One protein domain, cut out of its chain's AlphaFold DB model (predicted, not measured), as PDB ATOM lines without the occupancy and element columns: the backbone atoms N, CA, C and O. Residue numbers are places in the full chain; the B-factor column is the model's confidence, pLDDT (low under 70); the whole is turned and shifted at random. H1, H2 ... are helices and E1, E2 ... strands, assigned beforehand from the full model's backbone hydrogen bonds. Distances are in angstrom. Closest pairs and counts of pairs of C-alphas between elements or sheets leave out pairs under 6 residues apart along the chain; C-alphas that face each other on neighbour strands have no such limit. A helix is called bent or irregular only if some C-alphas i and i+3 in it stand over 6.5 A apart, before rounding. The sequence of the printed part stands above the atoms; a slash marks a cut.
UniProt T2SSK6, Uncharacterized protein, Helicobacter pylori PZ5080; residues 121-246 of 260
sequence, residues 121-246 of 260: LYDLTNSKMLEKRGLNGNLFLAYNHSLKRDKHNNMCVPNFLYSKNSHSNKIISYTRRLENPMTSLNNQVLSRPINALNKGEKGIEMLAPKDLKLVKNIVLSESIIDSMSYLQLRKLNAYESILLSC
ATOM      1  N   LEU A 121     -28.003 -26.337  19.900       97.69
ATOM      2  CA  LEU A 121     -26.551 -26.398  19.735       97.69
ATOM      3  C   LEU A 121     -26.097 -27.855  19.581       97.69
ATOM      4  O   LEU A 121     -26.679 -28.769  20.164       97.69
ATOM      5  N   TYR A 122     -25.071 -28.067  18.764       97.56
ATOM      6  CA  TYR A 122     -24.520 -29.398  18.544       97.56
ATOM      7  C   TYR A 122     -23.631 -29.827  19.713       97.56
ATOM      8  O   TYR A 122     -22.691 -29.121  20.064       97.56
ATOM      9  N   ASP A 123     -23.884 -31.004  20.282       96.50
ATOM     10  CA  ASP A 123     -23.013 -31.566  21.315       96.50
ATOM     11  C   ASP A 123     -21.724 -32.109  20.683       96.50
ATOM     12  O   ASP A 123     -21.682 -33.203  20.117       96.50
ATOM     13  N   LEU A 124     -20.667 -31.301  20.758       96.38
ATOM     14  CA  LEU A 124     -19.346 -31.666  20.267       96.38
ATOM     15  C   LEU A 124     -18.700 -32.778  21.096       96.38
ATOM     16  O   LEU A 124     -17.992 -33.598  20.519       96.38
ATOM     17  N   THR A 125     -18.915 -32.820  22.414       95.31
ATOM     18  CA  THR A 125     -18.156 -33.705  23.312       95.31
ATOM     19  C   THR A 125     -18.631 -35.151  23.219       95.31
ATOM     20  O   THR A 125     -17.806 -36.058  23.293       95.31
ATOM     21  N   ASN A 126     -19.922 -35.362  22.943       93.69
ATOM     22  CA  ASN A 126     -20.522 -36.689  22.755       93.69
ATOM     23  C   ASN A 126     -20.871 -36.993  21.285       93.69
ATOM     24  O   ASN A 126     -21.770 -37.786  20.987       93.69
ATOM     25  N   SER A 127     -20.189 -36.347  20.334       94.50
ATOM     26  CA  SER A 127     -20.475 -36.520  18.909       94.50
ATOM     27  C   SER A 127     -19.985 -37.870  18.373       94.50
ATOM     28  O   SER A 127     -18.806 -38.040  18.053       94.50
ATOM     29  N   LYS A 128     -20.923 -38.790  18.115       93.31
ATOM     30  CA  LYS A 128     -20.651 -40.051  17.395       93.31
ATOM     31  C   LYS A 128     -20.068 -39.815  16.000       93.31
ATOM     32  O   LYS A 128     -19.287 -40.615  15.489       93.31
ATOM     33  N   MET A 129     -20.471 -38.726  15.342       93.38
ATOM     34  CA  MET A 129     -19.984 -38.366  14.009       93.38
ATOM     35  C   MET A 129     -18.484 -38.020  14.022       93.38
ATOM     36  O   MET A 129     -17.773 -38.409  13.087       93.38
ATOM     37  N   LEU A 130     -18.026 -37.283  15.040       95.44
ATOM     38  CA  LEU A 130     -16.615 -36.935  15.233       95.44
ATOM     39  C   LEU A 130     -15.805 -38.144  15.706       95.44
ATOM     40  O   LEU A 130     -14.741 -38.407  15.148       95.44
ATOM     41  N   GLU A 131     -16.350 -38.929  16.636       95.12
ATOM     42  CA  GLU A 131     -15.736 -40.162  17.141       95.12
ATOM     43  C   GLU A 131     -15.398 -41.140  16.005       95.12
ATOM     44  O   GLU A 131     -14.244 -41.534  15.847       95.12
ATOM     45  N   LYS A 132     -16.364 -41.437  15.120       93.69
ATOM     46  CA  LYS A 132     -16.163 -42.296  13.932       93.69
ATOM     47  C   LYS A 132     -15.071 -41.791  12.977       93.69
ATOM     48  O   LYS A 132     -14.629 -42.540  12.111       93.69
ATOM     49  N   ARG A 133     -14.682 -40.518  13.080       92.75
ATOM     50  CA  ARG A 133     -13.649 -39.866  12.257       92.75
ATOM     51  C   ARG A 133     -12.341 -39.637  13.017       92.75
ATOM     52  O   ARG A 133     -11.444 -39.003  12.475       92.75
ATOM     53  N   GLY A 134     -12.229 -40.123  14.256       96.00
ATOM     54  CA  GLY A 134     -11.049 -39.926  15.100       96.00
ATOM     55  C   GLY A 134     -10.848 -38.475  15.553       96.00
ATOM     56  O   GLY A 134      -9.721 -38.071  15.841       96.00
ATOM     57  N   LEU A 135     -11.912 -37.669  15.589       97.31
ATOM     58  CA  LEU A 135     -11.863 -36.265  15.994       97.31
ATOM     59  C   LEU A 135     -12.279 -36.107  17.457       97.31
ATOM     60  O   LEU A 135     -13.355 -36.546  17.860       97.31
ATOM     61  N   ASN A 136     -11.445 -35.432  18.247       97.19
ATOM     62  CA  ASN A 136     -11.727 -35.114  19.639       97.19
ATOM     63  C   ASN A 136     -12.581 -33.844  19.727       97.19
ATOM     64  O   ASN A 136     -12.075 -32.727  19.605       97.19
ATOM     65  N   GLY A 137     -13.874 -34.025  19.993       96.38
ATOM     66  CA  GLY A 137     -14.862 -32.956  20.135       96.38
ATOM     67  C   GLY A 137     -14.460 -31.799  21.051       96.38
ATOM     68  O   GLY A 137     -14.730 -30.640  20.729       96.38
ATOM     69  N   ASN A 138     -13.757 -32.089  22.152       97.06
ATOM     70  CA  ASN A 138     -13.343 -31.084  23.136       97.06
ATOM     71  C   ASN A 138     -12.431 -30.001  22.540       97.06
ATOM     72  O   ASN A 138     -12.455 -28.857  22.993       97.06
ATOM     73  N   LEU A 139     -11.663 -30.329  21.494       97.19
ATOM     74  CA  LEU A 139     -10.784 -29.368  20.825       97.19
ATOM     75  C   LEU A 139     -11.557 -28.274  20.080       97.19
ATOM     76  O   LEU A 139     -11.007 -27.210  19.819       97.19
ATOM     77  N   PHE A 140     -12.829 -28.505  19.752       97.50
ATOM     78  CA  PHE A 140     -13.620 -27.631  18.883       97.50
ATOM     79  C   PHE A 140     -14.636 -26.766  19.642       97.50
ATOM     80  O   PHE A 140     -15.444 -26.077  19.017       97.50
ATOM     81  N   LEU A 141     -14.602 -26.762  20.982       96.81
ATOM     82  CA  LEU A 141     -15.570 -26.044  21.826       96.81
ATOM     83  C   LEU A 141     -15.627 -24.531  21.561       96.81
ATOM     84  O   LEU A 141     -16.688 -23.927  21.736       96.81
ATOM     85  N   ALA A 142     -14.544 -23.933  21.053       97.25
ATOM     86  CA  ALA A 142     -14.520 -22.537  20.613       97.25
ATOM     87  C   ALA A 142     -15.618 -22.217  19.573       97.25
ATOM     88  O   ALA A 142     -16.119 -21.092  19.525       97.25
ATOM     89  N   TYR A 143     -16.048 -23.215  18.792       97.62
ATOM     90  CA  TYR A 143     -17.030 -23.090  17.709       97.62
ATOM     91  C   TYR A 143     -18.450 -23.537  18.090       97.62
ATOM     92  O   TYR A 143     -19.360 -23.452  17.265       97.62
ATOM     93  N   ASN A 144     -18.673 -23.999  19.329       95.38
ATOM     94  CA  ASN A 144     -19.951 -24.587  19.759       95.38
ATOM     95  C   ASN A 144     -21.148 -23.641  19.547       95.38
ATOM     96  O   ASN A 144     -22.257 -24.057  19.244       95.38
ATOM     97  N   HIS A 145     -20.910 -22.334  19.638       95.44
ATOM     98  CA  HIS A 145     -21.932 -21.310  19.448       95.44
ATOM     99  C   HIS A 145     -22.482 -21.211  18.012       95.44
ATOM    100  O   HIS A 145     -23.553 -20.637  17.822       95.44
ATOM    101  N   SER A 146     -21.772 -21.739  17.010       95.50
ATOM    102  CA  SER A 146     -22.188 -21.707  15.601       95.50
ATOM    103  C   SER A 146     -22.761 -23.036  15.110       95.50
ATOM    104  O   SER A 146     -23.534 -23.049  14.152       95.50
ATOM    105  N   LEU A 147     -22.371 -24.150  15.729       97.38
ATOM    106  CA  LEU A 147     -22.758 -25.489  15.298       97.38
ATOM    107  C   LEU A 147     -24.123 -25.872  15.859       97.38
ATOM    108  O   LEU A 147     -24.403 -25.713  17.047       97.38
ATOM    109  N   LYS A 148     -24.974 -26.408  14.987       97.88
ATOM    110  CA  LYS A 148     -26.359 -26.751  15.310       97.88
ATOM    111  C   LYS A 148     -26.643 -28.234  15.098       97.88
ATOM    112  O   LYS A 148     -25.972 -28.884  14.300       97.88
ATOM    113  N   ARG A 149     -27.658 -28.766  15.775       97.31
ATOM    114  CA  ARG A 149     -28.121 -30.152  15.649       97.31
ATOM    115  C   ARG A 149     -29.518 -30.196  15.045       97.31
ATOM    116  O   ARG A 149     -30.440 -29.592  15.584       97.31
ATOM    117  N   ASP A 150     -29.684 -30.925  13.942       95.75
ATOM    118  CA  ASP A 150     -31.027 -31.205  13.422       95.75
ATOM    119  C   ASP A 150     -31.679 -32.406  14.132       95.75
ATOM    120  O   ASP A 150     -31.053 -33.124  14.908       95.75
ATOM    121  N   LYS A 151     -32.953 -32.666  13.817       94.56
ATOM    122  CA  LYS A 151     -33.734 -33.778  14.389       94.56
ATOM    123  C   LYS A 151     -33.180 -35.188  14.117       94.56
ATOM    124  O   LYS A 151     -33.720 -36.155  14.637       94.56
ATOM    125  N   HIS A 152     -32.178 -35.321  13.250       93.50
ATOM    126  CA  HIS A 152     -31.531 -36.587  12.911       93.50
ATOM    127  C   HIS A 152     -30.114 -36.673  13.499       93.50
ATOM    128  O   HIS A 152     -29.326 -37.501  13.051       93.50
ATOM    129  N   ASN A 153     -29.783 -35.810  14.467       94.81
ATOM    130  CA  ASN A 153     -28.457 -35.674  15.071       94.81
ATOM    131  C   ASN A 153     -27.341 -35.288  14.085       94.81
ATOM    132  O   ASN A 153     -26.159 -35.440  14.385       94.81
ATOM    133  N   ASN A 154     -27.683 -34.729  12.920       96.25
ATOM    134  CA  ASN A 154     -26.670 -34.249  11.988       96.25
ATOM    135  C   ASN A 154     -26.046 -32.950  12.503       96.25
ATOM    136  O   ASN A 154     -26.754 -32.056  12.980       96.25
ATOM    137  N   MET A 155     -24.734 -32.805  12.309       97.06
ATOM    138  CA  MET A 155     -24.042 -31.547  12.571       97.06
ATOM    139  C   MET A 155     -24.355 -30.558  11.445       97.06
ATOM    140  O   MET A 155     -23.987 -30.767  10.289       97.06
ATOM    141  N   CYS A 156     -25.054 -29.480  11.772       97.31
ATOM    142  CA  CYS A 156     -25.422 -28.416  10.850       97.31
ATOM    143  C   CYS A 156     -24.419 -27.266  10.957       97.31
ATOM    144  O   CYS A 156     -24.285 -26.638  12.007       97.31
ATOM    145  N   VAL A 157     -23.736 -26.995   9.848       97.00
ATOM    146  CA  VAL A 157     -22.678 -25.991   9.733       97.00
ATOM    147  C   VAL A 157     -23.199 -24.807   8.924       97.00
ATOM    148  O   VAL A 157     -23.685 -25.024   7.810       97.00
ATOM    149  N   PRO A 158     -23.140 -23.573   9.450       96.62
ATOM    150  CA  PRO A 158     -23.636 -22.400   8.743       96.62
ATOM    151  C   PRO A 158     -22.756 -22.053   7.539       96.62
ATOM    152  O   PRO A 158     -21.526 -22.122   7.600       96.62
ATOM    153  N   ASN A 159     -23.406 -21.630   6.459       94.94
ATOM    154  CA  ASN A 159     -22.756 -21.093   5.273       94.94
ATOM    155  C   ASN A 159     -22.953 -19.586   5.211       94.94
ATOM    156  O   ASN A 159     -24.075 -19.087   5.353       94.94
ATOM    157  N   PHE A 160     -21.875 -18.881   4.904       93.19
ATOM    158  CA  PHE A 160     -21.848 -17.434   4.857       93.19
ATOM    159  C   PHE A 160     -21.606 -16.909   3.449       93.19
ATOM    160  O   PHE A 160     -20.903 -17.516   2.635       93.19
ATOM    161  N   LEU A 161     -22.171 -15.731   3.200       90.12
ATOM    162  CA  LEU A 161     -21.842 -14.881   2.070       90.12
ATOM    163  C   LEU A 161     -21.588 -13.461   2.571       90.12
ATOM    164  O   LEU A 161     -22.312 -12.950   3.431       90.12
ATOM    165  N   TYR A 162     -20.569 -12.815   2.015       86.88
ATOM    166  CA  TYR A 162     -20.291 -11.419   2.311       86.88
ATOM    167  C   TYR A 162     -21.376 -10.519   1.711       86.88
ATOM    168  O   TYR A 162     -21.595 -10.496   0.497       86.88
ATOM    169  N   SER A 163     -22.049  -9.750   2.564       83.56
ATOM    170  CA  SER A 163     -23.011  -8.740   2.146       83.56
ATOM    171  C   SER A 163     -22.313  -7.390   2.035       83.56
ATOM    172  O   SER A 163     -21.972  -6.774   3.043       83.56
ATOM    173  N   LYS A 164     -22.150  -6.902   0.799       79.25
ATOM    174  CA  LYS A 164     -21.570  -5.575   0.528       79.25
ATOM    175  C   LYS A 164     -22.347  -4.446   1.205       79.25
ATOM    176  O   LYS A 164     -21.744  -3.489   1.660       79.25
ATOM    177  N   ASN A 165     -23.670  -4.572   1.308       78.81
ATOM    178  CA  ASN A 165     -24.514  -3.508   1.854       78.81
ATOM    179  C   ASN A 165     -24.283  -3.309   3.356       78.81
ATOM    180  O   ASN A 165     -24.203  -2.180   3.819       78.81
ATOM    181  N   SER A 166     -24.156  -4.399   4.117       80.25
ATOM    182  CA  SER A 166     -23.946  -4.339   5.569       80.25
ATOM    183  C   SER A 166     -22.490  -4.524   5.991       80.25
ATOM    184  O   SER A 166     -22.229  -4.582   7.188       80.25
ATOM    185  N   HIS A 167     -21.564  -4.661   5.035       83.31
ATOM    186  CA  HIS A 167     -20.149  -4.966   5.273       83.31
ATOM    187  C   HIS A 167     -19.951  -6.126   6.260       83.31
ATOM    188  O   HIS A 167     -19.088  -6.096   7.133       83.31
ATOM    189  N   SER A 168     -20.793  -7.156   6.143       85.62
ATOM    190  CA  SER A 168     -20.824  -8.260   7.098       85.62
ATOM    191  C   SER A 168     -21.116  -9.596   6.431       85.62
ATOM    192  O   SER A 168     -21.790  -9.680   5.401       85.62
ATOM    193  N   ASN A 169     -20.594 -10.660   7.037       87.38
ATOM    194  CA  ASN A 169     -20.879 -12.030   6.630       87.38
ATOM    195  C   ASN A 169     -22.271 -12.415   7.131       87.38
ATOM    196  O   ASN A 169     -22.516 -12.432   8.337       87.38
ATOM    197  N   LYS A 170     -23.185 -12.729   6.211       90.38
ATOM    198  CA  LYS A 170     -24.540 -13.178   6.539       90.38
ATOM    199  C   LYS A 170     -24.664 -14.673   6.325       90.38
ATOM    200  O   LYS A 170     -24.169 -15.188   5.324       90.38
ATOM    201  N   ILE A 171     -25.354 -15.345   7.242       93.12
ATOM    202  CA  ILE A 171     -25.767 -16.734   7.039       93.12
ATOM    203  C   ILE A 171     -26.782 -16.748   5.897       93.12
ATOM    204  O   ILE A 171     -27.743 -15.984   5.923       93.12
ATOM    205  N   ILE A 172     -26.560 -17.602   4.902       92.19
ATOM    206  CA  ILE A 172     -27.437 -17.742   3.727       92.19
ATOM    207  C   ILE A 172     -28.016 -19.150   3.572       92.19
ATOM    208  O   ILE A 172     -28.964 -19.362   2.815       92.19
ATOM    209  N   SER A 173     -27.421 -20.126   4.253       94.44
ATOM    210  CA  SER A 173     -27.771 -21.541   4.191       94.44
ATOM    211  C   SER A 173     -26.994 -22.314   5.256       94.44
ATOM    212  O   SER A 173     -26.253 -21.732   6.050       94.44
ATOM    213  N   TYR A 174     -27.144 -23.635   5.270       96.12
ATOM    214  CA  TYR A 174     -26.324 -24.514   6.098       96.12
ATOM    215  C   TYR A 174     -26.081 -25.860   5.411       96.12
ATOM    216  O   TYR A 174     -26.914 -26.351   4.638       96.12
ATOM    217  N   THR A 175     -24.955 -26.485   5.739       95.50
ATOM    218  CA  THR A 175     -24.627 -27.854   5.342       95.50
ATOM    219  C   THR A 175     -24.875 -28.799   6.502       95.50
ATOM    220  O   THR A 175     -24.395 -28.585   7.611       95.50
ATOM    221  N   ARG A 176     -25.587 -29.894   6.249       95.44
ATOM    222  CA  ARG A 176     -25.732 -31.002   7.198       95.44
ATOM    223  C   ARG A 176     -24.614 -31.994   6.946       95.44
ATOM    224  O   ARG A 176     -24.552 -32.548   5.852       95.44
ATOM    225  N   ARG A 177     -23.761 -32.235   7.934       94.75
ATOM    226  CA  ARG A 177     -22.831 -33.367   7.966       94.75
ATOM    227  C   ARG A 177     -23.570 -34.535   8.604       94.75
ATOM    228  O   ARG A 177     -24.003 -34.440   9.751       94.75
ATOM    229  N   LEU A 178     -23.809 -35.576   7.810       94.06
ATOM    230  CA  LEU A 178     -24.700 -36.658   8.200       94.06
ATOM    231  C   LEU A 178     -24.013 -37.571   9.216       94.06
ATOM    232  O   LEU A 178     -22.923 -38.085   8.951       94.06
ATOM    233  N   GLU A 179     -24.658 -37.791  10.363       93.38
ATOM    234  CA  GLU A 179     -24.171 -38.762  11.354       93.38
ATOM    235  C   GLU A 179     -24.211 -40.186  10.782       93.38
ATOM    236  O   GLU A 179     -23.291 -40.985  10.986       93.38
ATOM    237  N   ASN A 180     -25.264 -40.459  10.007       92.38
ATOM    238  CA  ASN A 180     -25.469 -41.689   9.258       92.38
ATOM    239  C   ASN A 180     -25.498 -41.345   7.760       92.38
ATOM    240  O   ASN A 180     -26.483 -40.767   7.291       92.38
ATOM    241  N   PRO A 181     -24.415 -41.633   7.011       91.50
ATOM    242  CA  PRO A 181     -24.356 -41.380   5.576       91.50
ATOM    243  C   PRO A 181     -25.489 -42.071   4.816       91.50
ATOM    244  O   PRO A 181     -25.857 -43.203   5.128       91.50
ATOM    245  N   MET A 182     -26.016 -41.414   3.784       91.94
ATOM    246  CA  MET A 182     -27.023 -42.037   2.922       91.94
ATOM    247  C   MET A 182     -26.338 -42.968   1.927       91.94
ATOM    248  O   MET A 182     -25.500 -42.528   1.140       91.94
ATOM    249  N   THR A 183     -26.716 -44.241   1.940       92.94
ATOM    250  CA  THR A 183     -26.214 -45.276   1.020       92.94
ATOM    251  C   THR A 183     -27.195 -45.596  -0.104       92.94
ATOM    252  O   THR A 183     -26.838 -46.302  -1.043       92.94
ATOM    253  N   SER A 184     -28.414 -45.055  -0.049       90.38
ATOM    254  CA  SER A 184     -29.419 -45.178  -1.099       90.38
ATOM    255  C   SER A 184     -30.178 -43.867  -1.318       90.38
ATOM    256  O   SER A 184     -30.321 -43.041  -0.412       90.38
ATOM    257  N   LEU A 185     -30.653 -43.664  -2.547       87.25
ATOM    258  CA  LEU A 185     -31.522 -42.554  -2.932       87.25
ATOM    259  C   LEU A 185     -32.555 -43.077  -3.933       87.25
ATOM    260  O   LEU A 185     -32.185 -43.733  -4.900       87.25
ATOM    261  N   ASN A 186     -33.846 -42.807  -3.705       88.50
ATOM    262  CA  ASN A 186     -34.944 -43.277  -4.566       88.50
ATOM    263  C   ASN A 186     -34.886 -44.792  -4.860       88.50
ATOM    264  O   ASN A 186     -35.022 -45.216  -6.004       88.50
ATOM    265  N   ASN A 187     -34.652 -45.600  -3.822       88.81
ATOM    266  CA  ASN A 187     -34.515 -47.063  -3.892       88.81
ATOM    267  C   ASN A 187     -33.330 -47.584  -4.730       88.81
ATOM    268  O   ASN A 187     -33.248 -48.782  -4.985       88.81
ATOM    269  N   GLN A 188     -32.386 -46.724  -5.119       91.12
ATOM    270  CA  GLN A 188     -31.139 -47.131  -5.767       91.12
ATOM    271  C   GLN A 188     -29.969 -47.040  -4.787       91.12
ATOM    272  O   GLN A 188     -29.824 -46.041  -4.080       91.12
ATOM    273  N   VAL A 189     -29.130 -48.079  -4.752       93.25
ATOM    274  CA  VAL A 189     -27.880 -48.084  -3.980       93.25
ATOM    275  C   VAL A 189     -26.886 -47.126  -4.632       93.25
ATOM    276  O   VAL A 189     -26.680 -47.149  -5.845       93.25
ATOM    277  N   LEU A 190     -26.269 -46.272  -3.824       90.12
ATOM    278  CA  LEU A 190     -25.279 -45.307  -4.278       90.12
ATOM    279  C   LEU A 190     -23.895 -45.957  -4.324       90.12
ATOM    280  O   LEU A 190     -23.480 -46.620  -3.377       90.12
ATOM    281  N   SER A 191     -23.141 -45.698  -5.395       90.38
ATOM    282  CA  SER A 191     -21.750 -46.162  -5.526       90.38
ATOM    283  C   SER A 191     -20.812 -45.547  -4.482       90.38
ATOM    284  O   SER A 191     -19.784 -46.130  -4.146       90.38
ATOM    285  N   ARG A 192     -21.160 -44.363  -3.962       89.38
ATOM    286  CA  ARG A 192     -20.487 -43.700  -2.842       89.38
ATOM    287  C   ARG A 192     -21.532 -43.133  -1.881       89.38
ATOM    288  O   ARG A 192     -22.465 -42.476  -2.351       89.38
ATOM    289  N   PRO A 193     -21.380 -43.321  -0.559       90.50
ATOM    290  CA  PRO A 193     -22.298 -42.740   0.408       90.50
ATOM    291  C   PRO A 193     -22.299 -41.208   0.358       90.50
ATOM    292  O   PRO A 193     -21.249 -40.572   0.239       90.50
ATOM    293  N   ILE A 194     -23.475 -40.602   0.511       90.56
ATOM    294  CA  ILE A 194     -23.599 -39.154   0.683       90.56
ATOM    295  C   ILE A 194     -23.370 -38.837   2.157       90.56
ATOM    296  O   ILE A 194     -24.158 -39.217   3.020       90.56
ATOM    297  N   ASN A 195     -22.293 -38.106   2.435       91.44
ATOM    298  CA  ASN A 195     -21.898 -37.720   3.791       91.44
ATOM    299  C   ASN A 195     -22.393 -36.326   4.197       91.44
ATOM    300  O   ASN A 195     -22.307 -35.956   5.369       91.44
ATOM    301  N   ALA A 196     -22.862 -35.521   3.240       92.38
ATOM    302  CA  ALA A 196     -23.299 -34.159   3.500       92.38
ATOM    303  C   ALA A 196     -24.408 -33.702   2.549       92.38
ATOM    304  O   ALA A 196     -24.441 -34.096   1.385       92.38
ATOM    305  N   LEU A 197     -25.295 -32.836   3.040       92.19
ATOM    306  CA  LEU A 197     -26.381 -32.238   2.263       92.19
ATOM    307  C   LEU A 197     -26.463 -30.734   2.523       92.19
ATOM    308  O   LEU A 197     -26.643 -30.308   3.663       92.19
ATOM    309  N   ASN A 198     -26.403 -29.930   1.463       92.06
ATOM    310  CA  ASN A 198     -26.613 -28.486   1.555       92.06
ATOM    311  C   ASN A 198     -28.109 -28.144   1.553       92.06
ATOM    312  O   ASN A 198     -28.887 -28.725   0.788       92.06
ATOM    313  N   LYS A 199     -28.518 -27.177   2.375       93.19
ATOM    314  CA  LYS A 199     -29.878 -26.628   2.377       93.19
ATOM    315  C   LYS A 199     -29.841 -25.130   2.145       93.19
ATOM    316  O   LYS A 199     -29.533 -24.381   3.061       93.19
ATOM    317  N   GLY A 200     -30.201 -24.726   0.930       89.69
ATOM    318  CA  GLY A 200     -30.200 -23.338   0.474       89.69
ATOM    319  C   GLY A 200     -29.132 -23.088  -0.577       89.69
ATOM    320  O   GLY A 200     -28.646 -24.021  -1.221       89.69
ATOM    321  N   GLU A 201     -28.778 -21.821  -0.751       85.25
ATOM    322  CA  GLU A 201     -27.700 -21.420  -1.653       85.25
ATOM    323  C   GLU A 201     -26.350 -21.967  -1.187       85.25
ATOM    324  O   GLU A 201     -26.193 -22.397  -0.045       85.25
ATOM    325  N   LYS A 202     -25.356 -21.994  -2.072       82.38
ATOM    326  CA  LYS A 202     -24.001 -22.373  -1.678       82.38
ATOM    327  C   LYS A 202     -23.244 -21.129  -1.210       82.38
ATOM    328  O   LYS A 202     -23.283 -20.104  -1.881       82.38
ATOM    329  N   GLY A 203     -22.563 -21.243  -0.077       88.00
ATOM    330  CA  GLY A 203     -21.665 -20.227   0.470       88.00
ATOM    331  C   GLY A 203     -20.384 -20.869   0.988       88.00
ATOM    332  O   GLY A 203     -20.096 -22.021   0.654       88.00
ATOM    333  N   ILE A 204     -19.639 -20.129   1.803       92.50
ATOM    334  CA  ILE A 204     -18.466 -20.649   2.514       92.50
ATOM    335  C   ILE A 204     -18.920 -21.170   3.876       92.50
ATOM    336  O   ILE A 204     -19.541 -20.431   4.641       92.50
ATOM    337  N   GLU A 205     -18.605 -22.425   4.189       95.12
ATOM    338  CA  GLU A 205     -18.740 -22.943   5.552       95.12
ATOM    339  C   GLU A 205     -17.700 -22.255   6.428       95.12
ATOM    340  O   GLU A 205     -16.518 -22.258   6.082       95.12
ATOM    341  N   MET A 206     -18.114 -21.678   7.554       95.31
ATOM    342  CA  MET A 206     -17.193 -20.976   8.446       95.31
ATOM    343  C   MET A 206     -17.486 -21.303   9.903       95.31
ATOM    344  O   MET A 206     -18.616 -21.159  10.367       95.31
ATOM    345  N   LEU A 207     -16.435 -21.681  10.627       97.12
ATOM    346  CA  LEU A 207     -16.409 -21.753  12.080       97.12
ATOM    347  C   LEU A 207     -15.336 -20.793  12.579       97.12
ATOM    348  O   LEU A 207     -14.158 -20.940  12.259       97.12
ATOM    349  N   ALA A 208     -15.751 -19.796  13.348       96.19
ATOM    350  CA  ALA A 208     -14.865 -18.799  13.928       96.19
ATOM    351  C   ALA A 208     -15.050 -18.786  15.449       96.19
ATOM    352  O   ALA A 208     -16.156 -19.065  15.914       96.19
ATOM    353  N   PRO A 209     -14.006 -18.496  16.241       96.06
ATOM    354  CA  PRO A 209     -14.172 -18.268  17.669       96.06
ATOM    355  C   PRO A 209     -14.974 -16.979  17.904       96.06
ATOM    356  O   PRO A 209     -15.003 -16.091  17.052       96.06
ATOM    357  N   LYS A 210     -15.612 -16.852  19.076       93.50
ATOM    358  CA  LYS A 210     -16.382 -15.640  19.424       93.50
ATOM    359  C   LYS A 210     -15.518 -14.377  19.435       93.50
ATOM    360  O   LYS A 210     -15.987 -13.320  19.025       93.50
ATOM    361  N   ASP A 211     -14.284 -14.491  19.924       93.62
ATOM    362  CA  ASP A 211     -13.333 -13.384  19.947       93.62
ATOM    363  C   ASP A 211     -12.389 -13.462  18.746       93.62
ATOM    364  O   ASP A 211     -11.413 -14.213  18.730       93.62
ATOM    365  N   LEU A 212     -12.688 -12.660  17.725       92.44
ATOM    366  CA  LEU A 212     -11.890 -12.602  16.505       92.44
ATOM    367  C   LEU A 212     -10.526 -11.923  16.706       92.44
ATOM    368  O   LEU A 212      -9.659 -12.072  15.851       92.44
ATOM    369  N   LYS A 213     -10.301 -11.199  17.814       94.56
ATOM    370  CA  LYS A 213      -9.030 -10.492  18.064       94.56
ATOM    371  C   LYS A 213      -7.871 -11.444  18.351       94.56
ATOM    372  O   LYS A 213      -6.718 -11.074  18.157       94.56
ATOM    373  N   LEU A 214      -8.177 -12.655  18.815       93.50
ATOM    374  CA  LEU A 214      -7.193 -13.688  19.138       93.50
ATOM    375  C   LEU A 214      -6.813 -14.546  17.926       93.50
ATOM    376  O   LEU A 214      -5.914 -15.381  18.019       93.50
ATOM    377  N   VAL A 215      -7.497 -14.367  16.794       96.38
ATOM    378  CA  VAL A 215      -7.280 -15.182  15.600       96.38
ATOM    379  C   VAL A 215      -5.900 -14.904  15.012       96.38
ATOM    380  O   VAL A 215      -5.564 -13.779  14.659       96.38
ATOM    381  N   LYS A 216      -5.124 -15.977  14.857       97.00
ATOM    382  CA  LYS A 216      -3.794 -15.995  14.232       97.00
ATOM    383  C   LYS A 216      -3.754 -16.887  12.996       97.00
ATOM    384  O   LYS A 216      -2.887 -16.716  12.146       97.00
ATOM    385  N   ASN A 217      -4.685 -17.837  12.895       97.31
ATOM    386  CA  ASN A 217      -4.689 -18.855  11.853       97.31
ATOM    387  C   ASN A 217      -6.004 -18.848  11.072       97.31
ATOM    388  O   ASN A 217      -7.089 -18.730  11.642       97.31
ATOM    389  N   ILE A 218      -5.899 -19.065   9.763       97.25
ATOM    390  CA  ILE A 218      -7.032 -19.380   8.896       97.25
ATOM    391  C   ILE A 218      -6.721 -20.717   8.229       97.25
ATOM    392  O   ILE A 218      -5.709 -20.855   7.545       97.25
ATOM    393  N   VAL A 219      -7.587 -21.704   8.441       97.38
ATOM    394  CA  VAL A 219      -7.511 -23.022   7.809       97.38
ATOM    395  C   VAL A 219      -8.598 -23.087   6.748       97.38
ATOM    396  O   VAL A 219      -9.764 -22.860   7.058       97.38
ATOM    397  N   LEU A 220      -8.225 -23.387   5.505       95.56
ATOM    398  CA  LEU A 220      -9.152 -23.537   4.386       95.56
ATOM    399  C   LEU A 220      -9.007 -24.935   3.784       95.56
ATOM    400  O   LEU A 220      -7.905 -25.342   3.424       95.56
ATOM    401  N   SER A 221     -10.120 -25.649   3.645       94.19
ATOM    402  CA  SER A 221     -10.147 -27.000   3.075       94.19
ATOM    403  C   SER A 221     -11.390 -27.255   2.216       94.19
ATOM    404  O   SER A 221     -12.226 -26.374   1.996       94.19
ATOM    405  N   GLU A 222     -11.522 -28.480   1.698       90.56
ATOM    406  CA  GLU A 222     -12.680 -28.878   0.895       90.56
ATOM    407  C   GLU A 222     -13.953 -29.031   1.738       90.56
ATOM    408  O   GLU A 222     -15.028 -28.590   1.315       90.56
ATOM    409  N   SER A 223     -13.838 -29.640   2.920       92.31
ATOM    410  CA  SER A 223     -14.924 -29.780   3.888       92.31
ATOM    411  C   SER A 223     -14.528 -29.260   5.267       92.31
ATOM    412  O   SER A 223     -13.356 -29.300   5.642       92.31
ATOM    413  N   ILE A 224     -15.502 -28.821   6.067       95.38
ATOM    414  CA  ILE A 224     -15.228 -28.362   7.438       95.38
ATOM    415  C   ILE A 224     -14.633 -29.471   8.321       95.38
ATOM    416  O   ILE A 224     -13.861 -29.190   9.231       95.38
ATOM    417  N   ILE A 225     -14.926 -30.737   8.004       95.31
ATOM    418  CA  ILE A 225     -14.341 -31.905   8.669       95.31
ATOM    419  C   ILE A 225     -12.839 -31.998   8.384       95.31
ATOM    420  O   ILE A 225     -12.070 -32.293   9.297       95.31
ATOM    421  N   ASP A 226     -12.403 -31.696   7.160       95.38
ATOM    422  CA  ASP A 226     -10.975 -31.678   6.820       95.38
ATOM    423  C   ASP A 226     -10.260 -30.540   7.553       95.38
ATOM    424  O   ASP A 226      -9.160 -30.732   8.065       95.38
ATOM    425  N   SER A 227     -10.907 -29.376   7.685       97.00
ATOM    426  CA  SER A 227     -10.382 -28.253   8.472       97.00
ATOM    427  C   SER A 227     -10.246 -28.613   9.953       97.00
ATOM    428  O   SER A 227      -9.218 -28.328  10.564       97.00
ATOM    429  N   MET A 228     -11.253 -29.279  10.528       97.44
ATOM    430  CA  MET A 228     -11.201 -29.789  11.903       97.44
ATOM    431  C   MET A 228     -10.084 -30.828  12.077       97.44
ATOM    432  O   MET A 228      -9.322 -30.764  13.042       97.44
ATOM    433  N   SER A 229      -9.936 -31.742  11.114       97.88
ATOM    434  CA  SER A 229      -8.864 -32.745  11.098       97.88
ATOM    435  C   SER A 229      -7.488 -32.092  11.040       97.88
ATOM    436  O   SER A 229      -6.605 -32.444  11.819       97.88
ATOM    437  N   TYR A 230      -7.309 -31.097  10.170       98.12
ATOM    438  CA  TYR A 230      -6.061 -30.352  10.051       98.12
ATOM    439  C   TYR A 230      -5.716 -29.613  11.346       98.12
ATOM    440  O   TYR A 230      -4.583 -29.719  11.819       98.12
ATOM    441  N   LEU A 231      -6.688 -28.920  11.953       98.25
ATOM    442  CA  LEU A 231      -6.508 -28.242  13.240       98.25
ATOM    443  C   LEU A 231      -6.003 -29.213  14.314       98.25
ATOM    444  O   LEU A 231      -5.024 -28.909  14.995       98.25
ATOM    445  N   GLN A 232      -6.619 -30.396  14.418       98.12
ATOM    446  CA  GLN A 232      -6.220 -31.419  15.383       98.12
ATOM    447  C   GLN A 232      -4.821 -31.977  15.087       98.12
ATOM    448  O   GLN A 232      -3.973 -32.012  15.977       98.12
ATOM    449  N   LEU A 233      -4.551 -32.381  13.842       97.94
ATOM    450  CA  LEU A 233      -3.266 -32.968  13.439       97.94
ATOM    451  C   LEU A 233      -2.098 -32.001  13.641       97.94
ATOM    452  O   LEU A 233      -1.007 -32.407  14.039       97.94
ATOM    453  N   ARG A 234      -2.327 -30.711  13.384       97.56
ATOM    454  CA  ARG A 234      -1.323 -29.653  13.543       97.56
ATOM    455  C   ARG A 234      -1.304 -29.041  14.938       97.56
ATOM    456  O   ARG A 234      -0.498 -28.144  15.167       97.56
ATOM    457  N   LYS A 235      -2.147 -29.531  15.856       97.12
ATOM    458  CA  LYS A 235      -2.268 -29.050  17.239       97.12
ATOM    459  C   LYS A 235      -2.478 -27.530  17.314       97.12
ATOM    460  O   LYS A 235      -1.920 -26.867  18.185       97.12
ATOM    461  N   LEU A 236      -3.254 -26.971  16.381       97.19
ATOM    462  CA  LEU A 236      -3.584 -25.544  16.396       97.19
ATOM    463  C   LEU A 236      -4.627 -25.257  17.482       97.19
ATOM    464  O   LEU A 236      -5.492 -26.082  17.771       97.19
ATOM    465  N   ASN A 237      -4.568 -24.059  18.063       97.38
ATOM    466  CA  ASN A 237      -5.540 -23.621  19.058       97.38
ATOM    467  C   ASN A 237      -6.841 -23.162  18.377       97.38
ATOM    468  O   ASN A 237      -6.832 -22.220  17.581       97.38
ATOM    469  N   ALA A 238      -7.972 -23.788  18.715       97.31
ATOM    470  CA  ALA A 238      -9.284 -23.443  18.164       97.31
ATOM    471  C   ALA A 238      -9.766 -22.032  18.536       97.31
ATOM    472  O   ALA A 238     -10.472 -21.401  17.754       97.31
ATOM    473  N   TYR A 239      -9.340 -21.494  19.682       97.44
ATOM    474  CA  TYR A 239      -9.652 -20.115  20.073       97.44
ATOM    475  C   TYR A 239      -8.881 -19.069  19.255       97.44
ATOM    476  O   TYR A 239      -9.249 -17.900  19.259       97.44
ATOM    477  N   GLU A 240      -7.845 -19.489  18.522       97.81
ATOM    478  CA  GLU A 240      -6.992 -18.625  17.697       97.81
ATOM    479  C   GLU A 240      -7.079 -18.969  16.199       97.81
ATOM    480  O   GLU A 240      -6.256 -18.512  15.401       97.81
ATOM    481  N   SER A 241      -8.042 -19.803  15.795       98.31
ATOM    482  CA  SER A 241      -8.125 -20.331  14.428       98.31
ATOM    483  C   SER A 241      -9.528 -20.189  13.854       98.31
ATOM    484  O   SER A 241     -10.501 -20.578  14.493       98.31
ATOM    485  N   ILE A 242      -9.636 -19.696  12.621       98.00
ATOM    486  CA  ILE A 242     -10.867 -19.761  11.822       98.00
ATOM    487  C   ILE A 242     -10.773 -20.970  10.893       98.00
ATOM    488  O   ILE A 242      -9.759 -21.163  10.222       98.00
ATOM    489  N   LEU A 243     -11.838 -21.766  10.837       98.00
ATOM    490  CA  LEU A 243     -11.972 -22.900   9.929       98.00
ATOM    491  C   LEU A 243     -12.938 -22.540   8.803       98.00
ATOM    492  O   LEU A 243     -14.081 -22.161   9.060       98.00
ATOM    493  N   LEU A 244     -12.479 -22.680   7.566       96.31
ATOM    494  CA  LEU A 244     -13.217 -22.365   6.353       96.31
ATOM    495  C   LEU A 244     -13.294 -23.589   5.448       96.31
ATOM    496  O   LEU A 244     -12.333 -24.339   5.290       96.31
ATOM    497  N   SER A 245     -14.431 -23.760   4.787       93.44
ATOM    498  CA  SER A 245     -14.599 -24.819   3.803       93.44
ATOM    499  C   SER A 245     -15.412 -24.366   2.603       93.44
ATOM    500  O   SER A 245     -16.408 -23.646   2.713       93.44
ATOM    501  N   CYS A 246     -14.986 -24.833   1.434       86.69
ATOM    502  CA  CYS A 246     -15.659 -24.570   0.168       86.69
ATOM    503  C   CYS A 246     -16.792 -25.565  -0.130       86.69
ATOM    504  O   CYS A 246     -17.415 -25.469  -1.186       86.69
TER     505      CYS A 246
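What this domain is: This is residues 121 to 246 of the 260 residues of an uncharacterized protein of Helicobacter pylori PZ5080 (UniProt T2SSK6). A strongly twisted six-stranded sheet, curled like part of a barrel, wraps round one helix, H3. At one edge the long, bent hairpin E2 and E3 reaches to one end of the longest axis, while H1 and H2 only graze the sheet. The 126 printed residues run H1 H2 E1 E2 E3 E4 E5 H3 E6; the mixed sheet has the order E3 E2 E1 E4 E6 E5, and the class is mixed, helices and strands. The whole is compact, with a radius of gyration of the C-alphas of 14.9 A and spans of 49 by 36 by 24 A.

Where its parts are: H1, residues 128 to 131, begins at C-alpha (-20.651, -40.051, 17.395). H2 is 137 to 143, irregular, with C-alphas 139 and 142 7.8 A apart. E1 is 155 to 163, 25.1 A; E2 168 to 185, 37.3 A, bending by 92 degrees at 182; E3 188 to 200, 24.6 A, bending by 102 degrees at 191. E4 is 204 to 207, E5 217 to 221, H3 224 to 233, 14.2 A. E6, 241 to 245, ends at C-alpha (-14.599, -24.819, 3.803).

How they stand to each other: E1, E2 and E3 form a meander, each strand antiparallel to the one before: N 157 and O 175 are 2.8 A apart, N 176 and O 197 2.8 A. E4, antiparallel to E1, completes a Greek key, its first strand beside its fourth; N 160 and O 204 are 2.8 A apart. E6 is antiparallel to E4, with N 205 and O 245 2.9 A apart. E5, H3 and E6 form a right-handed strand-helix-strand unit, two parallel strands joined through a helix; N 244 and O 219 are 2.8 A apart. H3 is on one face of the sheet, two layers; its closest C-alphas to E6 are Ile 224 and Ser 245, 5.1 A. Every O i to N i+4 pair of H3 is within hydrogen-bond range, against 0 of 3 in H2, with 2 of 4 O i to N i+3 pairs; H1 is too short for an i+4 pair.

The domain as a whole: The farthest C-alphas, Asn 187 and Lys 213, are 49.7 A apart. The printed part has no cut; the link H2 to E1 is long, 11 residues. Mean pLDDT of the printed part is 93.8, and no printed residue is under 70.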